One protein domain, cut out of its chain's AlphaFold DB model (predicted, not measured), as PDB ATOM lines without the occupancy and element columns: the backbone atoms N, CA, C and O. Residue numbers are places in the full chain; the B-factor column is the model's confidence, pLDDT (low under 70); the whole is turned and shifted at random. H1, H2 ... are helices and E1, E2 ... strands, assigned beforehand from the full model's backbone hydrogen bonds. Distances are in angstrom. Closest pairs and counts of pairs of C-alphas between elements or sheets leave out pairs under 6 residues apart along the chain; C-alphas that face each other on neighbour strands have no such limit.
ATOM      1  N   ILE A   2     -16.225   0.928 -22.165       76.25
ATOM      2  CA  ILE A   2     -17.074   1.115 -23.377       76.25
ATOM      3  C   ILE A   2     -16.419   1.996 -24.462       76.25
ATOM      4  O   ILE A   2     -16.492   1.681 -25.649       76.25
ATOM      5  N   ALA A   3     -15.752   3.085 -24.072       83.12
ATOM      6  CA  ALA A   3     -15.070   3.974 -25.017       83.12
ATOM      7  C   ALA A   3     -13.932   3.274 -25.787       83.12
ATOM      8  O   ALA A   3     -13.765   3.520 -26.978       83.12
ATOM      9  N   GLN A   4     -13.202   2.364 -25.133       83.56
ATOM     10  CA  GLN A   4     -12.123   1.590 -25.758       83.56
ATOM     11  C   GLN A   4     -12.683   0.594 -26.777       83.56
ATOM     12  O   GLN A   4     -12.197   0.542 -27.900       83.56
ATOM     13  N   VAL A   5     -13.763  -0.116 -26.430       83.38
ATOM     14  CA  VAL A   5     -14.456  -1.039 -27.345       83.38
ATOM     15  C   VAL A   5     -14.955  -0.307 -28.595       83.38
ATOM     16  O   VAL A   5     -14.740  -0.762 -29.716       83.38
ATOM     17  N   ARG A   6     -15.551   0.882 -28.432       85.94
ATOM     18  CA  ARG A   6     -15.948   1.726 -29.573       85.94
ATOM     19  C   ARG A   6     -14.750   2.192 -30.402       85.94
ATOM     20  O   ARG A   6     -14.871   2.314 -31.617       85.94
ATOM     21  N   GLY A   7     -13.614   2.466 -29.763       89.62
ATOM     22  CA  GLY A   7     -12.360   2.788 -30.446       89.62
ATOM     23  C   GLY A   7     -11.878   1.641 -31.334       89.62
ATOM     24  O   GLY A   7     -11.620   1.857 -32.512       89.62
ATOM     25  N   LEU A   8     -11.855   0.417 -30.801       86.69
ATOM     26  CA  LEU A   8     -11.497  -0.793 -31.547       86.69
ATOM     27  C   LEU A   8     -12.427  -1.016 -32.749       86.69
ATOM     28  O   LEU A   8     -11.945  -1.221 -33.861       86.69
ATOM     29  N   ALA A   9     -13.741  -0.863 -32.561       87.19
ATOM     30  CA  ALA A   9     -14.709  -0.975 -33.653       87.19
ATOM     31  C   ALA A   9     -14.447   0.041 -34.784       87.19
ATOM     32  O   ALA A   9     -14.498  -0.308 -35.964       87.19
ATOM     33  N   LYS A  10     -14.115   1.299 -34.448       89.81
ATOM     34  CA  LYS A  10     -13.748   2.329 -35.443       89.81
ATOM     35  C   LYS A  10     -12.488   1.963 -36.225       89.81
ATOM     36  O   LYS A  10     -12.389   2.285 -37.405       89.81
ATOM     37  N   LEU A  11     -11.558   1.272 -35.573       89.56
ATOM     38  CA  LEU A  11     -10.324   0.757 -36.161       89.56
ATOM     39  C   LEU A  11     -10.513  -0.590 -36.883       89.56
ATOM     40  O   LEU A  11      -9.528  -1.201 -37.277       89.56
ATOM     41  N   ARG A  12     -11.764  -1.035 -37.090       87.12
ATOM     42  CA  ARG A  12     -12.121  -2.284 -37.788       87.12
ATOM     43  C   ARG A  12     -11.650  -3.564 -37.086       87.12
ATOM     44  O   ARG A  12     -11.641  -4.625 -37.701       87.12
ATOM     45  N   TYR A  13     -11.320  -3.480 -35.800       90.12
ATOM     46  CA  TYR A  13     -11.149  -4.668 -34.971       90.12
ATOM     47  C   TYR A  13     -12.496  -5.336 -34.705       90.12
ATOM     48  O   TYR A  13     -13.544  -4.681 -34.693       90.12
ATOM     49  N   GLN A  14     -12.455  -6.642 -34.457       89.75
ATOM     50  CA  GLN A  14     -13.648  -7.433 -34.193       89.75
ATOM     51  C   GLN A  14     -14.224  -7.076 -32.824       89.75
ATOM     52  O   GLN A  14     -13.511  -7.037 -31.819       89.75
ATOM     53  N   VAL A  15     -15.526  -6.817 -32.775       89.62
ATOM     54  CA  VAL A  15     -16.251  -6.498 -31.544       89.62
ATOM     55  C   VAL A  15     -17.564  -7.266 -31.563       89.62
ATOM     56  O   VAL A  15     -18.287  -7.218 -32.555       89.62
ATOM     57  N   ALA A  16     -17.867  -7.966 -30.471       88.62
ATOM     58  CA  ALA A  16     -19.143  -8.655 -30.303       88.62
ATOM     59  C   ALA A  16     -20.298  -7.648 -30.180       88.62
ATOM     60  O   ALA A  16     -20.137  -6.575 -29.586       88.62
ATOM     61  N   ASP A  17     -21.474  -7.999 -30.695       88.62
ATOM     62  CA  ASP A  17     -22.674  -7.209 -30.439       88.62
ATOM     63  C   ASP A  17     -23.095  -7.320 -28.955       88.62
ATOM     64  O   ASP A  17     -22.639  -8.216 -28.237       88.62
ATOM     65  N   PRO A  18     -23.964  -6.420 -28.456       89.31
ATOM     66  CA  PRO A  18     -24.337  -6.397 -27.045       89.31
ATOM     67  C   PRO A  18     -24.915  -7.713 -26.508       89.31
ATOM     68  O   PRO A  18     -24.692  -8.022 -25.338       89.31
ATOM     69  N   LYS A  19     -25.644  -8.484 -27.330       91.50
ATOM     70  CA  LYS A  19     -26.256  -9.751 -26.907       91.50
ATOM     71  C   LYS A  19     -25.204 -10.845 -26.788       91.50
ATOM     72  O   LYS A  19     -25.141 -11.519 -25.767       91.50
ATOM     73  N   THR A  20     -24.328 -10.992 -27.776       91.88
ATOM     74  CA  THR A  20     -23.208 -11.936 -27.664       91.88
ATOM     75  C   THR A  20     -22.284 -11.545 -26.510       91.88
ATOM     76  O   THR A  20     -21.869 -12.403 -25.729       91.88
ATOM     77  N   TYR A  21     -22.011 -10.248 -26.332       91.25
ATOM     78  CA  TYR A  21     -21.216  -9.770 -25.205       91.25
ATOM     79  C   TYR A  21     -21.840 -10.140 -23.853       91.25
ATOM     80  O   TYR A  21     -21.111 -10.575 -22.962       91.25
ATOM     81  N   SER A  22     -23.164 -10.013 -23.685       92.25
ATOM     82  CA  SER A  22     -23.820 -10.354 -22.415       92.25
ATOM     83  C   SER A  22     -23.702 -11.843 -22.080       92.25
ATOM     84  O   SER A  22     -23.452 -12.181 -20.924       92.25
ATOM     85  N   VAL A  23     -23.783 -12.723 -23.083       93.56
ATOM     86  CA  VAL A  23     -23.567 -14.170 -22.917       93.56
ATOM     87  C   VAL A  23     -22.138 -14.460 -22.465       93.56
ATOM     88  O   VAL A  23     -21.937 -15.105 -21.438       93.56
ATOM     89  N   VAL A  24     -21.134 -13.941 -23.177       93.62
ATOM     90  CA  VAL A  24     -19.719 -14.153 -22.820       93.62
ATOM     91  C   VAL A  24     -19.410 -13.593 -21.426       93.62
ATOM     92  O   VAL A  24     -18.706 -14.234 -20.643       93.62
ATOM     93  N   ALA A  25     -19.976 -12.433 -21.085       92.12
ATOM     94  CA  ALA A  25     -19.832 -11.832 -19.764       92.12
ATOM     95  C   ALA A  25     -20.454 -12.701 -18.659       92.12
ATOM     96  O   ALA A  25     -19.823 -12.882 -17.620       92.12
ATOM     97  N   ALA A  26     -21.639 -13.281 -18.875       92.81
ATOM     98  CA  ALA A  26     -22.264 -14.187 -17.910       92.81
ATOM     99  C   ALA A  26     -21.397 -15.434 -17.652       92.81
ATOM    100  O   ALA A  26     -21.132 -15.777 -16.499       92.81
ATOM    101  N   LEU A  27     -20.871 -16.058 -18.715       92.69
ATOM    102  CA  LEU A  27     -19.965 -17.212 -18.610       92.69
ATOM    103  C   LEU A  27     -18.675 -16.864 -17.847       92.69
ATOM    104  O   LEU A  27     -18.212 -17.636 -17.003       92.69
ATOM    105  N   HIS A  28     -18.107 -15.686 -18.123       92.44
ATOM    106  CA  HIS A  28     -16.923 -15.179 -17.433       92.44
ATOM    107  C   HIS A  28     -17.186 -14.911 -15.953       92.44
ATOM    108  O   HIS A  28     -16.413 -15.352 -15.103       92.44
ATOM    109  N   ASN A  29     -18.280 -14.221 -15.633       91.38
ATOM    110  CA  ASN A  29     -18.603 -13.822 -14.265       91.38
ATOM    111  C   ASN A  29     -18.921 -15.022 -13.366       91.38
ATOM    112  O   ASN A  29     -18.653 -14.971 -12.170       91.38
ATOM    113  N   ALA A  30     -19.399 -16.129 -13.935       90.44
ATOM    114  CA  ALA A  30     -19.535 -17.396 -13.220       90.44
ATOM    115  C   ALA A  30     -18.235 -18.212 -13.116       90.44
ATOM    116  O   ALA A  30     -18.235 -19.320 -12.583       90.44
ATOM    117  N   GLY A  31     -17.118 -17.693 -13.633       91.31
ATOM    118  CA  GLY A  31     -15.803 -18.316 -13.531       91.31
ATOM    119  C   GLY A  31     -15.605 -19.544 -14.421       91.31
ATOM    120  O   GLY A  31     -14.645 -20.281 -14.207       91.31
ATOM    121  N   LEU A  32     -16.464 -19.777 -15.422       92.12
ATOM    122  CA  LEU A  32     -16.406 -20.997 -16.240       92.12
ATOM    123  C   LEU A  32     -15.101 -21.106 -17.036       92.12
ATOM    124  O   LEU A  32     -14.511 -22.186 -17.091       92.12
ATOM    125  N   PHE A  33     -14.594 -19.993 -17.578       93.19
ATOM    126  CA  PHE A  33     -13.306 -19.986 -18.283       93.19
ATOM    127  C   PHE A  33     -12.141 -20.379 -17.364       93.19
ATOM    128  O   PHE A  33     -11.279 -21.166 -17.744       93.19
ATOM    129  N   ARG A  34     -12.157 -19.923 -16.104       92.31
ATOM    130  CA  ARG A  34     -11.139 -20.278 -15.098       92.31
ATOM    131  C   ARG A  34     -11.170 -21.769 -14.731       92.31
ATOM    132  O   ARG A  34     -10.169 -22.306 -14.273       92.31
ATOM    133  N   ARG A  35     -12.302 -22.439 -14.959       91.75
ATOM    134  CA  ARG A  35     -12.538 -23.864 -14.678       91.75
ATOM    135  C   ARG A  35     -12.270 -24.787 -15.867       91.75
ATOM    136  O   ARG A  35     -12.552 -25.979 -15.769       91.75
ATOM    137  N   GLY A  36     -11.745 -24.257 -16.972       92.75
ATOM    138  CA  GLY A  36     -11.383 -25.039 -18.156       92.75
ATOM    139  C   GLY A  36     -12.400 -24.996 -19.298       92.75
ATOM    140  O   GLY A  36     -12.291 -25.796 -20.226       92.75
ATOM    141  N   MET A  37     -13.380 -24.085 -19.251       94.06
ATOM    142  CA  MET A  37     -14.148 -23.732 -20.446       94.06
ATOM    143  C   MET A  37     -13.266 -22.898 -21.377       94.06
ATOM    144  O   MET A  37     -12.559 -21.998 -20.930       94.06
ATOM    145  N   THR A  38     -13.353 -23.154 -22.676       96.06
ATOM    146  CA  THR A  38     -12.587 -22.452 -23.707       96.06
ATOM    147  C   THR A  38     -13.538 -21.899 -24.755       96.06
ATOM    148  O   THR A  38     -14.385 -22.633 -25.261       96.06
ATOM    149  N   LEU A  39     -13.397 -20.617 -25.097       95.75
ATOM    150  CA  LEU A  39     -14.101 -20.024 -26.234       95.75
ATOM    151  C   LEU A  39     -13.539 -20.614 -27.532       95.75
ATOM    152  O   LEU A  39     -12.323 -20.633 -27.721       95.75
ATOM    153  N   VAL A  40     -14.413 -21.069 -28.424       95.81
ATOM    154  CA  VAL A  40     -14.049 -21.607 -29.740       95.81
ATOM    155  C   VAL A  40     -14.885 -20.938 -30.837       95.81
ATOM    156  O   VAL A  40     -15.612 -19.975 -30.586       95.81
ATOM    157  N   GLY A  41     -14.724 -21.389 -32.080       92.69
ATOM    158  CA  GLY A  41     -15.489 -20.871 -33.213       92.69
ATOM    159  C   GLY A  41     -15.126 -19.437 -33.599       92.69
ATOM    160  O   GLY A  41     -14.019 -18.944 -33.350       92.69
ATOM    161  N   SER A  42     -16.072 -18.758 -34.244       91.81
ATOM    162  CA  SER A  42     -15.835 -17.467 -34.893       91.81
ATOM    163  C   SER A  42     -15.444 -16.370 -33.901       91.81
ATOM    164  O   SER A  42     -14.581 -15.551 -34.201       91.81
ATOM    165  N   HIS A  43     -16.001 -16.349 -32.690       92.25
ATOM    166  CA  HIS A  43     -15.616 -15.352 -31.686       92.25
ATOM    167  C   HIS A  43     -14.190 -15.557 -31.163       92.25
ATOM    168  O   HIS A  43     -13.463 -14.576 -31.000       92.25
ATOM    169  N   ALA A  44     -13.749 -16.805 -30.976       93.69
ATOM    170  CA  ALA A  44     -12.361 -17.094 -30.615       93.69
ATOM    171  C   ALA A  44     -11.385 -16.652 -31.713       93.69
ATOM    172  O   ALA A  44     -10.366 -16.025 -31.425       93.69
ATOM    173  N   TYR A  45     -11.734 -16.905 -32.977       92.31
ATOM    174  CA  TYR A  45     -10.957 -16.435 -34.123       92.31
ATOM    175  C   TYR A  45     -10.809 -14.903 -34.132       92.31
ATOM    176  O   TYR A  45      -9.704 -14.391 -34.302       92.31
ATOM    177  N   GLY A  46     -11.882 -14.160 -33.854       91.38
ATOM    178  CA  GLY A  46     -11.837 -12.696 -33.755       91.38
ATOM    179  C   GLY A  46     -10.940 -12.187 -32.635       91.38
ATOM    180  O   GLY A  46     -10.195 -11.228 -32.828       91.38
ATOM    181  N   VAL A  47     -10.959 -12.852 -31.475       91.75
ATOM    182  CA  VAL A  47     -10.049 -12.537 -30.364       91.75
ATOM    183  C   VAL A  47      -8.589 -12.737 -30.779       91.75
ATOM    184  O   VAL A  47      -7.755 -11.874 -30.494       91.75
ATOM    185  N   LEU A  48      -8.274 -13.827 -31.486       93.69
ATOM    186  CA  LEU A  48      -6.921 -14.082 -31.997       93.69
ATOM    187  C   LEU A  48      -6.476 -12.998 -32.983       93.69
ATOM    188  O   LEU A  48      -5.394 -12.439 -32.822       93.69
ATOM    189  N   LEU A  49      -7.322 -12.644 -33.951       92.38
ATOM    190  CA  LEU A  49      -7.019 -11.582 -34.913       92.38
ATOM    191  C   LEU A  49      -6.774 -10.236 -34.228       92.38
ATOM    192  O   LEU A  49      -5.781  -9.570 -34.523       92.38
ATOM    193  N   ASN A  50      -7.625  -9.870 -33.267       91.56
ATOM    194  CA  ASN A  50      -7.446  -8.648 -32.490       91.56
ATOM    195  C   ASN A  50      -6.123  -8.650 -31.716       91.56
ATOM    196  O   ASN A  50      -5.429  -7.637 -31.692       91.56
ATOM    197  N   THR A  51      -5.758  -9.788 -31.118       91.88
ATOM    198  CA  THR A  51      -4.497  -9.952 -30.374       91.88
ATOM    199  C   THR A  51      -3.278  -9.790 -31.284       91.88
ATOM    200  O   THR A  51      -2.261  -9.246 -30.863       91.88
ATOM    201  N   LEU A  52      -3.391 -10.211 -32.547       94.00
ATOM    202  CA  LEU A  52      -2.351 -10.065 -33.568       94.00
ATOM    203  C   LEU A  52      -2.323  -8.678 -34.237       94.00
ATOM    204  O   LEU A  52      -1.489  -8.446 -35.108       94.00
ATOM    205  N   GLY A  53      -3.222  -7.757 -33.872       92.38
ATOM    206  CA  GLY A  53      -3.307  -6.442 -34.514       92.38
ATOM    207  C   GLY A  53      -3.930  -6.471 -35.918       92.38
ATOM    208  O   GLY A  53      -3.758  -5.527 -36.688       92.38
ATOM    209  N   ILE A  54      -4.627  -7.554 -36.280       91.44
ATOM    210  CA  ILE A  54      -5.180  -7.763 -37.622       91.44
ATOM    211  C   ILE A  54      -6.645  -7.328 -37.660       91.44
ATOM    212  O   ILE A  54      -7.511  -7.920 -37.014       91.44
ATOM    213  N   ALA A  55      -6.942  -6.340 -38.503       86.88
ATOM    214  CA  ALA A  55      -8.305  -6.001 -38.892       86.88
ATOM    215  C   ALA A  55      -8.747  -6.897 -40.064       86.88
ATOM    216  O   ALA A  55      -8.425  -6.630 -41.221       86.88
ATOM    217  N   ALA A  56      -9.456  -7.988 -39.769       75.31
ATOM    218  CA  ALA A  56     -10.034  -8.856 -40.797       75.31
ATOM    219  C   ALA A  56     -11.410  -8.360 -41.271       75.31
ATOM    220  O   ALA A  56     -12.039  -7.515 -40.630       75.31
ATOM    221  N   GLY A  57     -11.900  -8.924 -42.380       72.31
ATOM    222  CA  GLY A  57     -13.262  -8.684 -42.858       72.31
ATOM    223  C   GLY A  57     -14.306  -8.943 -41.767       72.31
ATOM    224  O   GLY A  57     -14.149  -9.837 -40.935       72.31
ATOM    225  N   LEU A  58     -15.369  -8.136 -41.758       66.00
ATOM    226  CA  LEU A  58     -16.478  -8.309 -40.824       66.00
ATOM    227  C   LEU A  58     -17.172  -9.640 -41.128       66.00
ATOM    228  O   LEU A  58     -17.709  -9.817 -42.219       66.00
ATOM    229  N   TYR A  59     -17.186 -10.551 -40.163       69.50
ATOM    230  CA  TYR A  59     -18.099 -11.685 -40.164       69.50
ATOM    231  C   TYR A  59     -19.138 -11.439 -39.075       69.50
ATOM    232  O   TYR A  59     -18.812 -11.032 -37.962       69.50
ATOM    233  N   GLN A  60     -20.408 -11.648 -39.407       73.44
ATOM    234  CA  GLN A  60     -21.474 -11.599 -38.416       73.44
ATOM    235  C   GLN A  60     -21.694 -13.014 -37.905       73.44
ATOM    236  O   GLN A  60     -22.181 -13.879 -38.626       73.44
ATOM    237  N   SER A  61     -21.294 -13.250 -36.663       82.44
ATOM    238  CA  SER A  61     -21.647 -14.456 -35.932       82.44
ATOM    239  C   SER A  61     -22.353 -14.035 -34.658       82.44
ATOM    240  O   SER A  61     -21.867 -13.164 -33.947       82.44
ATOM    241  N   PHE A  62     -23.492 -14.659 -34.383       87.69
ATOM    242  CA  PHE A  62     -24.214 -14.493 -33.123       87.69
ATOM    243  C   PHE A  62     -23.986 -15.681 -32.177       87.69
ATOM    244  O   PHE A  62     -24.362 -15.623 -31.007       87.69
ATOM    245  N   ASN A  63     -23.337 -16.740 -32.672       89.06
ATOM    246  CA  ASN A  63     -23.106 -17.977 -31.937       89.06
ATOM    247  C   ASN A  63     -21.945 -17.801 -30.958       89.06
ATOM    248  O   ASN A  63     -20.862 -17.348 -31.335       89.06
ATOM    249  N   VAL A  64     -22.157 -18.186 -29.702       92.44
ATOM    250  CA  VAL A  64     -21.095 -18.281 -28.696       92.44
ATOM    251  C   VAL A  64     -20.746 -19.750 -28.529       92.44
ATOM    252  O   VAL A  64     -21.405 -20.472 -27.784       92.44
ATOM    253  N   ASP A  65     -19.710 -20.185 -29.239       93.00
ATOM    254  CA  ASP A  65     -19.251 -21.568 -29.192       93.00
ATOM    255  C   ASP A  65     -18.231 -21.742 -28.063       93.00
ATOM    256  O   ASP A  65     -17.261 -20.986 -27.943       93.00
ATOM    257  N   VAL A  66     -18.430 -22.759 -27.228       94.06
ATOM    258  CA  VAL A  66     -17.516 -23.097 -26.133       94.06
ATOM    259  C   VAL A  66     -17.207 -24.587 -26.128       94.06
ATOM    260  O   VAL A  66     -18.035 -25.415 -26.496       94.06
ATOM    261  N   ALA A  67     -16.005 -24.932 -25.683       94.50
ATOM    262  CA  ALA A  67     -15.542 -26.304 -25.551       94.50
ATOM    263  C   ALA A  67     -14.877 -26.528 -24.189       94.50
ATOM    264  O   ALA A  67     -14.539 -25.584 -23.474       94.50
ATOM    265  N   ARG A  68     -14.668 -27.798 -23.836       92.88
ATOM    266  CA  ARG A  68     -13.881 -28.218 -22.670       92.88
ATOM    267  C   ARG A  68     -13.143 -29.515 -22.992       92.88
ATOM    268  O   ARG A  68     -13.722 -30.407 -23.605       92.88
ATOM    269  N   GLY A  69     -11.885 -29.624 -22.566       89.06
ATOM    270  CA  GLY A  69     -11.080 -30.845 -22.743       89.06
ATOM    271  C   GLY A  69     -11.293 -31.895 -21.646       89.06
ATOM    272  O   GLY A  69     -10.979 -33.065 -21.833       89.06
ATOM    273  N   ALA A  70     -11.842 -31.486 -20.503       89.50
ATOM    274  CA  ALA A  70     -12.156 -32.338 -19.361       89.50
ATOM    275  C   ALA A  70     -13.448 -31.846 -18.691       89.50
ATOM    276  O   ALA A  70     -14.090 -30.906 -19.172       89.50
ATOM    277  N   ALA A  71     -13.879 -32.492 -17.608       88.12
ATOM    278  CA  ALA A  71     -14.931 -31.934 -16.758       88.12
ATOM    279  C   ALA A  71     -14.491 -30.565 -16.212       88.12
ATOM    280  O   ALA A  71     -13.318 -30.378 -15.888       88.12
ATOM    281  N   LEU A  72     -15.420 -29.608 -16.140       87.69
ATOM    282  CA  LEU A  72     -15.123 -28.299 -15.558       87.69
ATOM    283  C   LEU A  72     -14.820 -28.461 -14.064       87.69
ATOM    284  O   LEU A  72     -15.474 -29.250 -13.383       87.69
ATOM    285  N   GLY A  73     -13.838 -27.709 -13.565       85.81
ATOM    286  CA  GLY A  73     -13.494 -27.701 -12.142       85.81
ATOM    287  C   GLY A  73     -14.680 -27.319 -11.245       85.81
ATOM    288  O   GLY A  73     -15.539 -26.530 -11.636       85.81
ATOM    289  N   SER A  74     -14.717 -27.871 -10.030       75.00
ATOM    290  CA  SER A  74     -15.825 -27.742  -9.067       75.00
ATOM    291  C   SER A  74     -15.521 -26.805  -7.893       75.00
ATOM    292  O   SER A  74     -16.144 -26.899  -6.839       75.00
ATOM    293  N   ASP A  75     -14.572 -25.885  -8.055       72.94
ATOM    294  CA  ASP A  75     -14.070 -25.013  -6.985       72.94
ATOM    295  C   ASP A  75     -15.105 -24.001  -6.443       72.94
ATOM    296  O   ASP A  75     -14.817 -23.306  -5.474       72.94
ATOM    297  N   ALA A  76     -16.314 -23.926  -7.018       64.69
ATOM    298  CA  ALA A  76     -17.483 -23.341  -6.352       64.69
ATOM    299  C   ALA A  76     -18.812 -23.867  -6.938       64.69
ATOM    300  O   ALA A  76     -18.827 -24.362  -8.074       64.69
ATOM    301  N   PRO A  77     -19.944 -23.694  -6.225       62.41
ATOM    302  CA  PRO A  77     -21.272 -23.913  -6.786       62.41
ATOM    303  C   PRO A  77     -21.442 -23.085  -8.060       62.41
ATOM    304  O   PRO A  77     -21.066 -21.913  -8.108       62.41
ATOM    305  N   THR A  78     -21.993 -23.699  -9.100       68.25
ATOM    306  CA  THR A  78     -22.384 -22.987 -10.319       68.25
ATOM    307  C   THR A  78     -23.900 -23.040 -10.398       68.25
ATOM    308  O   THR A  78     -24.445 -24.132 -10.219       68.25
ATOM    309  N   PRO A  79     -24.578 -21.911 -10.668       71.12
ATOM    310  CA  PRO A  79     -25.973 -21.934 -11.088       71.12
ATOM    311  C   PRO A  79     -26.172 -22.951 -12.213       71.12
ATOM    312  O   PRO A  79     -25.237 -23.236 -12.974       71.12
ATOM    313  N   GLY A  80     -27.387 -23.481 -12.358       81.25
ATOM    314  CA  GLY A  80     -27.702 -24.286 -13.537       81.25
ATOM    315  C   GLY A  80     -27.370 -23.497 -14.811       81.25
ATOM    316  O   GLY A  80     -27.516 -22.278 -14.843       81.25
ATOM    317  N   PHE A  81     -26.910 -24.154 -15.879       81.56
ATOM    318  CA  PHE A  81     -26.477 -23.434 -17.088       81.56
ATOM    319  C   PHE A  81     -27.591 -22.540 -17.668       81.56
ATOM    320  O   PHE A  81     -27.340 -21.397 -18.042       81.56
ATOM    321  N   ALA A  82     -28.840 -23.012 -17.645       81.81
ATOM    322  CA  ALA A  82     -30.006 -22.219 -18.036       81.81
ATOM    323  C   ALA A  82     -30.256 -21.015 -17.107       81.81
ATOM    324  O   ALA A  82     -30.564 -19.925 -17.582       81.81
ATOM    325  N   GLU A  83     -30.081 -21.190 -15.795       86.31
ATOM    326  CA  GLU A  83     -30.211 -20.119 -14.796       86.31
ATOM    327  C   GLU A  83     -29.149 -19.035 -15.009       86.31
ATOM    328  O   GLU A  83     -29.445 -17.843 -14.968       86.31
ATOM    329  N   LEU A  84     -27.919 -19.447 -15.310       89.12
ATOM    330  CA  LEU A  84     -26.840 -18.543 -15.678       89.12
ATOM    331  C   LEU A  84     -27.178 -17.746 -16.944       89.12
ATOM    332  O   LEU A  84     -27.028 -16.525 -16.964       89.12
ATOM    333  N   LEU A  85     -27.657 -18.416 -17.993       88.19
ATOM    334  CA  LEU A  85     -28.011 -17.744 -19.241       88.19
ATOM    335  C   LEU A  85     -29.216 -16.809 -19.078       88.19
ATOM    336  O   LEU A  85     -29.258 -15.766 -19.729       88.19
ATOM    337  N   ALA A  86     -30.151 -17.106 -18.174       87.62
ATOM    338  CA  ALA A  86     -31.282 -16.227 -17.879       87.62
ATOM    339  C   ALA A  86     -30.844 -14.838 -17.368       87.62
ATOM    340  O   ALA A  86     -31.518 -13.843 -17.634       87.62
ATOM    341  N   GLN A  87     -29.674 -14.732 -16.723       87.19
ATOM    342  CA  GLN A  87     -29.117 -13.456 -16.242       87.19
ATOM    343  C   GLN A  87     -28.754 -12.488 -17.379       87.19
ATOM    344  O   GLN A  87     -28.594 -11.290 -17.150       87.19
ATOM    345  N   THR A  88     -28.637 -12.984 -18.613       88.81
ATOM    346  CA  THR A  88     -28.335 -12.158 -19.791       88.81
ATOM    347  C   THR A  88     -29.532 -11.328 -20.268       88.81
ATOM    348  O   THR A  88     -29.357 -10.442 -21.106       88.81
TER     349      THR A  88
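Overview. This is residues 2 to 88 of the 107 residues of an uncharacterized protein of Achromobacter sp. HZ28 (UniProt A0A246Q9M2). This is an elongated, loosely joined arrangement in which the helices H1, H2 and H4 make a rough row, H2 in its middle and H1 and H4 toward its two ends, while a small two-stranded ribbon of E1 and E2 and the helix H3 make a second row alongside. H4 packs on residues 23 to 27 of H2, and H1 touches no helix. The printed part has 87 residues, with four named helices and two named strands in the order H1, H2, E1, H3, E2, H4; the sheet has the order E1 - E2, antiparallel, and the class is mostly helix. The whole is only just compact, close to loose, with a radius of gyration of the C-alphas of 14.2 A, and its C-alphas span 40 by 26 by 20 A.

Along the chain. Find C-alpha 2 at (-17.074, 1.115, -23.377); from there H1 runs through residues 2 to 10, 12.6 A from first to last C-alpha. Next look for H2, residues 18 to 29 and 15.9 A long, the longest helix by residues. E1 follows in residues 37 to 40, 9.5 A long, and at C-alpha 41, at (-15.489, -20.871, -33.213), H3 begins, running to residue 51 over 15.8 A. Go on to E2, residues 65 to 68, 10.8 A long, and then to H4, residues 81 to 86, which measures 8.7 A and ends with C-alpha 86 at (-31.282, -16.227, -17.879).

Arrangement. Look first at the neighbour strands E1 and E2, antiparallel at 138 degrees between their directions. C-alphas 39 and 66 face each other at 4.6 A; N 38 and O 67 are 2.8 A apart and N 40 and O 65 are 2.9 A apart, both within hydrogen-bond range. A tight link takes E1 into H3, whose closest C-alpha pair with E2 is Gly 41 and Asp 65, 5.6 A apart. H2 touches H4 with residues 23 to 27 alone, the closest C-alphas being those of Ala 26 and Leu 84 at 6.7 A; the two run opposite ways at a steep tilt of 47 degrees. H2 and H3 are apart, and H1 is apart from H2, H3, H4, E1 and E2. In H1, H2, H3 and H4 every O i to N i+4 pair is within hydrogen-bond range.

Size, cuts and confidence. The two C-alphas farthest apart, those of Lys 10 and Ser 74, are 40.1 A apart. The printed part has no cut. Two links are long: residues 52 to 64 between H3 and E2, and residues 69 to 80 between E2 and H4. The mean pLDDT of the printed part is 87.5; look for values under 70 at residues 58 to 59 and 76 to 78 of this predicted model.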